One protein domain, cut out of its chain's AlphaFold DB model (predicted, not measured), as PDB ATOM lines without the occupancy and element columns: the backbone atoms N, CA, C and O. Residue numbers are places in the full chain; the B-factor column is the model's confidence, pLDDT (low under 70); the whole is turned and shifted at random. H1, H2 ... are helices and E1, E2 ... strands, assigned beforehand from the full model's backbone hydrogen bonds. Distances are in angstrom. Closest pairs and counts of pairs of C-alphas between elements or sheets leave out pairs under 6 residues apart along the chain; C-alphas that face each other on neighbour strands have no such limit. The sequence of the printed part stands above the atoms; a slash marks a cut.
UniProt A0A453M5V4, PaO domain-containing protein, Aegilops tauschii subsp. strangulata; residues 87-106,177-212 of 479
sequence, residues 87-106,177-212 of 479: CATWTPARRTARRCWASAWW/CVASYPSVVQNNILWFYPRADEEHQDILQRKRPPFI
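Overview. This is residues 87 to 106 and 177 to 212 of the 479 residues of the protein "PaO domain-containing protein" of Aegilops tauschii subsp. strangulata (UniProt A0A453M5V4). The domain has little regular structure: a small antiparallel sheet, ordered E1, E4, E3, with the lone strand E2 and the short helix H1 out on opposite sides. The 56 printed residues, class mixed, run E1, E2, E3, E4, H1, these holding only 19. It is compact, radius of gyration of the C-alphas 11.1 A, spans 33 by 28 by 22 A.

Arrangement. E1, residues 91 to 93, is antiparallel to E4, residues 189 to 192; N 91 and O 192 are 2.8 A apart, within hydrogen-bond range. E2, residues 103 to 106, pairs with no named strand. E3, residues 183 to 186, forms a hairpin with E4; N 184 and O 191, within range, are 2.9 A apart. H1, residues 203 to 206, is only just not on the sheet, with 4 pairs of C-alphas within 10 A; it is too short for O i to N i+4 pairs, but its one O i to N i+3 pair is within range.

Along the chain. E1 spans 6.5 A from C-alpha 91 at (-16.722, -26.358, -21.384), E2 10.6 A, E3 and E4 9.8 A each, and H1 5.1 A to C-alpha 206 at (-25.653, -35.596, -11.981).

Size, cuts and confidence. Residues 107 to 176 are not printed; C-alphas 106 and 177 are 16.3 A apart. Of the links printed whole, none is long. The pLDDT is under 70 at residues 87 to 89, 93 to 106 and 177 to 178.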
ATOM      1  N   CYS A  87     -21.789 -35.207 -27.782       49.91
ATOM      2  CA  CYS A  87     -20.483 -34.681 -27.405       49.91
ATOM      3  C   CYS A  87     -20.543 -33.358 -26.628       49.91
ATOM      4  O   CYS A  87     -19.546 -32.642 -26.553       49.91
ATOM      5  N   ALA A  88     -21.694 -33.019 -26.038       56.19
ATOM      6  CA  ALA A  88     -21.771 -31.915 -25.090       56.19
ATOM      7  C   ALA A  88     -21.090 -32.331 -23.780       56.19
ATOM      8  O   ALA A  88     -21.486 -33.293 -23.126       56.19
ATOM      9  N   THR A  89     -20.048 -31.603 -23.401       65.81
ATOM     10  CA  THR A  89     -19.338 -31.789 -22.135       65.81
ATOM     11  C   THR A  89     -19.083 -30.433 -21.491       65.81
ATOM     12  O   THR A  89     -19.258 -29.386 -22.123       65.81
ATOM     13  N   TRP A  90     -18.713 -30.442 -20.210       77.31
ATOM     14  CA  TRP A  90     -18.347 -29.227 -19.494       77.31
ATOM     15  C   TRP A  90     -17.270 -28.462 -20.251       77.31
ATOM     16  O   TRP A  90     -16.181 -28.971 -20.497       77.31
ATOM     17  N   THR A  91     -17.598 -27.229 -20.616       73.12
ATOM     18  CA  THR A  91     -16.722 -26.358 -21.384       73.12
ATOM     19  C   THR A  91     -16.165 -25.282 -20.459       73.12
ATOM     20  O   THR A  91     -16.940 -24.532 -19.855       73.12
ATOM     21  N   PRO A  92     -14.837 -25.178 -20.320       75.31
ATOM     22  CA  PRO A  92     -14.237 -24.122 -19.540       75.31
ATOM     23  C   PRO A  92     -14.307 -22.795 -20.297       75.31
ATOM     24  O   PRO A  92     -14.121 -22.689 -21.509       75.31
ATOM     25  N   ALA A  93     -14.569 -21.749 -19.539       65.44
ATOM     26  CA  ALA A  93     -14.633 -20.368 -19.945       65.44
ATOM     27  C   ALA A  93     -13.777 -19.535 -18.988       65.44
ATOM     28  O   ALA A  93     -13.570 -19.844 -17.812       65.44
ATOM     29  N   ARG A  94     -13.267 -18.415 -19.494       57.50
ATOM     30  CA  ARG A  94     -12.547 -17.458 -18.656       57.50
ATOM     31  C   ARG A  94     -13.554 -16.698 -17.786       57.50
ATOM     32  O   ARG A  94     -14.535 -16.190 -18.322       57.50
ATOM     33  N   ARG A  95     -13.239 -16.486 -16.497       46.97
ATOM     34  CA  ARG A  95     -14.012 -15.629 -15.559       46.97
ATOM     35  C   ARG A  95     -14.355 -14.227 -16.106       46.97
ATOM     36  O   ARG A  95     -15.266 -13.586 -15.613       46.97
ATOM     37  N   THR A  96     -13.632 -13.735 -17.116       35.03
ATOM     38  CA  THR A  96     -13.814 -12.402 -17.723       35.03
ATOM     39  C   THR A  96     -14.120 -12.450 -19.229       35.03
ATOM     40  O   THR A  96     -13.853 -11.478 -19.941       35.03
ATOM     41  N   ALA A  97     -14.580 -13.583 -19.770       33.16
ATOM     42  CA  ALA A  97     -14.774 -13.730 -21.212       33.16
ATOM     43  C   ALA A  97     -15.884 -12.802 -21.749       33.16
ATOM     44  O   ALA A  97     -17.064 -13.049 -21.550       33.16
ATOM     45  N   ARG A  98     -15.495 -11.776 -22.522       31.47
ATOM     46  CA  ARG A  98     -16.392 -11.047 -23.447       31.47
ATOM     47  C   ARG A  98     -16.632 -11.806 -24.766       31.47
ATOM     48  O   ARG A  98     -17.473 -11.392 -25.559       31.47
ATOM     49  N   ARG A  99     -15.855 -12.865 -25.044       28.98
ATOM     50  CA  ARG A  99     -15.841 -13.621 -26.315       28.98
ATOM     51  C   ARG A  99     -15.443 -15.088 -26.084       28.98
ATOM     52  O   ARG A  99     -14.324 -15.499 -26.388       28.98
ATOM     53  N   CYS A 100     -16.326 -15.872 -25.488       29.00
ATOM     54  CA  CYS A 100     -16.254 -17.333 -25.533       29.00
ATOM     55  C   CYS A 100     -17.686 -17.795 -25.720       29.00
ATOM     56  O   CYS A 100     -18.490 -17.684 -24.798       29.00
ATOM     57  N   TRP A 101     -18.022 -18.068 -26.981       33.12
ATOM     58  CA  TRP A 101     -19.356 -17.806 -27.506       33.12
ATOM     59  C   TRP A 101     -19.708 -16.323 -27.301       33.12
ATOM     60  O   TRP A 101     -19.082 -15.583 -26.535       33.12
ATOM     61  N   ALA A 102     -20.646 -15.789 -28.065       30.53
ATOM     62  CA  ALA A 102     -21.252 -14.551 -27.616       30.53
ATOM     63  C   ALA A 102     -21.896 -14.943 -26.283       30.53
ATOM     64  O   ALA A 102     -22.959 -15.522 -26.386       30.53
ATOM     65  N   SER A 103     -21.278 -14.720 -25.115       31.69
ATOM     66  CA  SER A 103     -21.878 -14.966 -23.803       31.69
ATOM     67  C   SER A 103     -21.490 -13.883 -22.786       31.69
ATOM     68  O   SER A 103     -20.324 -13.502 -22.722       31.69
ATOM     69  N   ALA A 104     -22.460 -13.345 -22.040       30.52
ATOM     70  CA  ALA A 104     -22.285 -12.333 -20.990       30.52
ATOM     71  C   ALA A 104     -22.471 -12.960 -19.590       30.52
ATOM     72  O   ALA A 104     -23.292 -13.868 -19.433       30.52
ATOM     73  N   TRP A 105     -21.711 -12.477 -18.595       33.59
ATOM     74  CA  TRP A 105     -21.624 -13.006 -17.219       33.59
ATOM     75  C   TRP A 105     -21.905 -11.922 -16.164       33.59
ATOM     76  O   TRP A 105     -21.545 -10.766 -16.393       33.59
ATOM     77  N   TRP A 106     -22.468 -12.314 -15.006       37.62
ATOM     78  CA  TRP A 106     -22.759 -11.442 -13.854       37.62
ATOM     79  C   TRP A 106     -22.520 -12.168 -12.511       37.62
ATOM     80  O   TRP A 106     -22.933 -13.323 -12.382       37.62
ATOM     81  N   CYS A 177     -36.262 -13.604 -24.415       64.38
ATOM     82  CA  CYS A 177     -35.444 -14.491 -23.596       64.38
ATOM     83  C   CYS A 177     -34.243 -15.033 -24.387       64.38
ATOM     84  O   CYS A 177     -34.338 -15.351 -25.572       64.38
ATOM     85  N   VAL A 178     -33.099 -15.135 -23.714       69.31
ATOM     86  CA  VAL A 178     -31.885 -15.785 -24.227       69.31
ATOM     87  C   VAL A 178     -31.665 -17.087 -23.460       69.31
ATOM     88  O   VAL A 178     -32.069 -17.185 -22.304       69.31
ATOM     89  N   ALA A 179     -31.032 -18.075 -24.092       75.69
ATOM     90  CA  ALA A 179     -30.693 -19.329 -23.424       75.69
ATOM     91  C   ALA A 179     -29.818 -19.076 -22.181       75.69
ATOM     92  O   ALA A 179     -28.954 -18.199 -22.199       75.69
ATOM     93  N   SER A 180     -30.025 -19.846 -21.115       81.31
ATOM     94  CA  SER A 180     -29.149 -19.865 -19.941       81.31
ATOM     95  C   SER A 180     -28.486 -21.231 -19.856       81.31
ATOM     96  O   SER A 180     -29.164 -22.246 -19.986       81.31
ATOM     97  N   TYR A 181     -27.173 -21.253 -19.654       84.12
ATOM     98  CA  TYR A 181     -26.407 -22.492 -19.554       84.12
ATOM     99  C   TYR A 181     -26.071 -22.804 -18.091       84.12
ATOM    100  O   TYR A 181     -25.562 -21.910 -17.396       84.12
ATOM    101  N   PRO A 182     -26.281 -24.051 -17.623       88.06
ATOM    102  CA  PRO A 182     -25.801 -24.495 -16.317       88.06
ATOM    103  C   PRO A 182     -24.309 -24.198 -16.185       88.06
ATOM    104  O   PRO A 182     -23.533 -24.524 -17.084       88.06
ATOM    105  N   SER A 183     -23.906 -23.526 -15.106       88.00
ATOM    106  CA  SER A 183     -22.529 -23.054 -14.939       88.00
ATOM    107  C   SER A 183     -22.053 -23.187 -13.493       88.00
ATOM    108  O   SER A 183     -22.828 -23.017 -12.557       88.00
ATOM    109  N   VAL A 184     -20.762 -23.460 -13.307       88.75
ATOM    110  CA  VAL A 184     -20.117 -23.581 -11.989       88.75
ATOM    111  C   VAL A 184     -18.684 -23.086 -12.054       88.75
ATOM    112  O   VAL A 184     -18.028 -23.191 -13.084       88.75
ATOM    113  N   VAL A 185     -18.177 -22.543 -10.954       89.69
ATOM    114  CA  VAL A 185     -16.755 -22.226 -10.821       89.69
ATOM    115  C   VAL A 185     -16.082 -23.344 -10.030       89.69
ATOM    116  O   VAL A 185     -16.456 -23.591  -8.891       89.69
ATOM    117  N   GLN A 186     -15.099 -24.011 -10.635       89.50
ATOM    118  CA  GLN A 186     -14.341 -25.118 -10.041       89.50
ATOM    119  C   GLN A 186     -12.876 -25.029 -10.481       89.50
ATOM    120  O   GLN A 186     -12.620 -24.698 -11.642       89.50
ATOM    121  N   ASN A 187     -11.922 -25.293  -9.577       90.81
ATOM    122  CA  ASN A 187     -10.480 -25.187  -9.846       90.81
ATOM    123  C   ASN A 187     -10.082 -23.815 -10.444       90.81
ATOM    124  O   ASN A 187      -9.315 -23.719 -11.405       90.81
ATOM    125  N   ASN A 188     -10.693 -22.739  -9.924       86.81
ATOM    126  CA  ASN A 188     -10.617 -21.350 -10.417       86.81
ATOM    127  C   ASN A 188     -10.992 -21.122 -11.895       86.81
ATOM    128  O   ASN A 188     -10.731 -20.051 -12.454       86.81
ATOM    129  N   ILE A 189     -11.675 -22.081 -12.513       87.44
ATOM    130  CA  ILE A 189     -12.156 -22.017 -13.890       87.44
ATOM    131  C   ILE A 189     -13.681 -21.922 -13.871       87.44
ATOM    132  O   ILE A 189     -14.348 -22.587 -13.082       87.44
ATOM    133  N   LEU A 190     -14.244 -21.053 -14.714       89.38
ATOM    134  CA  LEU A 190     -15.687 -21.024 -14.938       89.38
ATOM    135  C   LEU A 190     -16.014 -22.123 -15.941       89.38
ATOM    136  O   LEU A 190     -15.489 -22.108 -17.043       89.38
ATOM    137  N   TRP A 191     -16.890 -23.042 -15.592       88.75
ATOM    138  CA  TRP A 191     -17.378 -24.092 -16.468       88.75
ATOM    139  C   TRP A 191     -18.824 -23.804 -16.831       88.75
ATOM    140  O   TRP A 191     -19.599 -23.372 -15.978       88.75
ATOM    141  N   PHE A 192     -19.197 -24.062 -18.078       88.94
ATOM    142  CA  PHE A 192     -20.592 -24.086 -18.496       88.94
ATOM    143  C   PHE A 192     -20.883 -25.371 -19.265       88.94
ATOM    144  O   PHE A 192     -20.012 -25.919 -19.943       88.94
ATOM    145  N   TYR A 193     -22.110 -25.858 -19.157       86.88
ATOM    146  CA  TYR A 193     -22.574 -26.989 -19.936       86.88
ATOM    147  C   TYR A 193     -23.284 -26.452 -21.188       86.88
ATOM    148  O   TYR A 193     -24.245 -25.694 -21.047       86.88
ATOM    149  N   PRO A 194     -22.842 -26.777 -22.418       83.00
ATOM    150  CA  PRO A 194     -23.310 -26.136 -23.655       83.00
ATOM    151  C   PRO A 194     -24.693 -26.642 -24.117       83.00
ATOM    152  O   PRO A 194     -24.958 -26.768 -25.312       83.00
ATOM    153  N   ARG A 195     -25.587 -26.947 -23.171       81.88
ATOM    154  CA  ARG A 195     -26.968 -27.386 -23.386       81.88
ATOM    155  C   ARG A 195     -27.874 -26.633 -22.424       81.88
ATOM    156  O   ARG A 195     -27.583 -26.564 -21.235       81.88
ATOM    157  N   ALA A 196     -28.913 -26.021 -22.975       75.25
ATOM    158  CA  ALA A 196     -29.844 -25.160 -22.245       75.25
ATOM    159  C   ALA A 196     -31.259 -25.757 -22.172       75.25
ATOM    160  O   ALA A 196     -32.176 -25.097 -21.694       75.25
ATOM    161  N   ASP A 197     -31.446 -26.967 -22.702       80.69
ATOM    162  CA  ASP A 197     -32.707 -27.692 -22.619       80.69
ATOM    163  C   ASP A 197     -33.003 -28.145 -21.177       80.69
ATOM    164  O   ASP A 197     -32.086 -28.318 -20.371       80.69
ATOM    165  N   GLU A 198     -34.291 -28.289 -20.844       79.31
ATOM    166  CA  GLU A 198     -34.765 -28.565 -19.474       79.31
ATOM    167  C   GLU A 198     -34.141 -29.832 -18.878       79.31
ATOM    168  O   GLU A 198     -33.816 -29.853 -17.694       79.31
ATOM    169  N   GLU A 199     -33.851 -30.828 -19.723       82.19
ATOM    170  CA  GLU A 199     -33.162 -32.074 -19.363       82.19
ATOM    171  C   GLU A 199     -31.782 -31.844 -18.724       82.19
ATOM    172  O   GLU A 199     -31.242 -32.755 -18.112       82.19
ATOM    173  N   HIS A 200     -31.174 -30.663 -18.854       82.62
ATOM    174  CA  HIS A 200     -29.823 -30.394 -18.357       82.62
ATOM    175  C   HIS A 200     -29.770 -29.359 -17.230       82.62
ATOM    176  O   HIS A 200     -28.676 -28.966 -16.829       82.62
ATOM    177  N   GLN A 201     -30.903 -28.915 -16.682       80.44
ATOM    178  CA  GLN A 201     -30.902 -27.891 -15.627       80.44
ATOM    179  C   GLN A 201     -30.192 -28.349 -14.339       80.44
ATOM    180  O   GLN A 201     -29.447 -27.583 -13.731       80.44
ATOM    181  N   ASP A 202     -30.344 -29.616 -13.969       86.31
ATOM    182  CA  ASP A 202     -29.744 -30.285 -12.807       86.31
ATOM    183  C   ASP A 202     -28.445 -31.044 -13.151       86.31
ATOM    184  O   ASP A 202     -27.940 -31.833 -12.349       86.31
ATOM    185  N   ILE A 203     -27.833 -30.782 -14.317       87.06
ATOM    186  CA  ILE A 203     -26.590 -31.453 -14.744       87.06
ATOM    187  C   ILE A 203     -25.464 -31.328 -13.710       87.06
ATOM    188  O   ILE A 203     -24.653 -32.234 -13.571       87.06
ATOM    189  N   LEU A 204     -25.439 -30.245 -12.928       84.50
ATOM    190  CA  LEU A 204     -24.470 -30.029 -11.849       84.50
ATOM    191  C   LEU A 204     -24.570 -31.035 -10.695       84.50
ATOM    192  O   LEU A 204     -23.580 -31.229  -9.987       84.50
ATOM    193  N   GLN A 205     -25.742 -31.641 -10.492       87.38
ATOM    194  CA  GLN A 205     -25.968 -32.679  -9.484       87.38
ATOM    195  C   GLN A 205     -25.605 -34.060 -10.039       87.38
ATOM    196  O   GLN A 205     -24.995 -34.861  -9.342       87.38
ATOM    197  N   ARG A 206     -25.912 -34.309 -11.318       88.75
ATOM    198  CA  ARG A 206     -25.653 -35.596 -11.981       88.75
ATOM    199  C   ARG A 206     -24.203 -35.784 -12.423       88.75
ATOM    200  O   ARG A 206     -23.673 -36.888 -12.368       88.75
ATOM    201  N   LYS A 207     -23.567 -34.723 -12.924       86.25
ATOM    202  CA  LYS A 207     -22.235 -34.772 -13.531       86.25
ATOM    203  C   LYS A 207     -21.535 -33.426 -13.397       86.25
ATOM    204  O   LYS A 207     -21.815 -32.502 -14.154       86.25
ATOM    205  N   ARG A 208     -20.571 -33.320 -12.487       88.12
ATOM    206  CA  ARG A 208     -19.720 -32.125 -12.351       88.12
ATOM    207  C   ARG A 208     -18.580 -32.090 -13.383       88.12
ATOM    208  O   ARG A 208     -18.283 -33.121 -13.993       88.12
ATOM    209  N   PRO A 209     -17.952 -30.919 -13.614       89.06
ATOM    210  CA  PRO A 209     -16.710 -30.851 -14.378       89.06
ATOM    211  C   PRO A 209     -15.613 -31.717 -13.740       89.06
ATOM    212  O   PRO A 209     -15.649 -31.927 -12.522       89.06
ATOM    213  N   PRO A 210     -14.614 -32.177 -14.516       88.50
ATOM    214  CA  PRO A 210     -13.441 -32.853 -13.967       88.50
ATOM    215  C   PRO A 210     -12.800 -32.029 -12.843       88.50
ATOM    216  O   PRO A 210     -12.572 -30.828 -13.005       88.50
ATOM    217  N   PHE A 211     -12.549 -32.668 -11.700       90.19
ATOM    218  CA  PHE A 211     -11.924 -32.037 -10.541       90.19
ATOM    219  C   PHE A 211     -10.457 -32.441 -10.457       90.19
ATOM    220  O   PHE A 211     -10.145 -33.630 -10.460       90.19
ATOM    221  N   ILE A 212      -9.572 -31.447 -10.392       91.94
ATOM    222  CA  ILE A 212      -8.124 -31.648 -10.322       91.94
ATOM    223  C   ILE A 212      -7.657 -31.153  -8.950       91.94
ATOM    224  O   ILE A 212      -7.561 -29.938  -8.752       91.94
TER     225      ILE A 212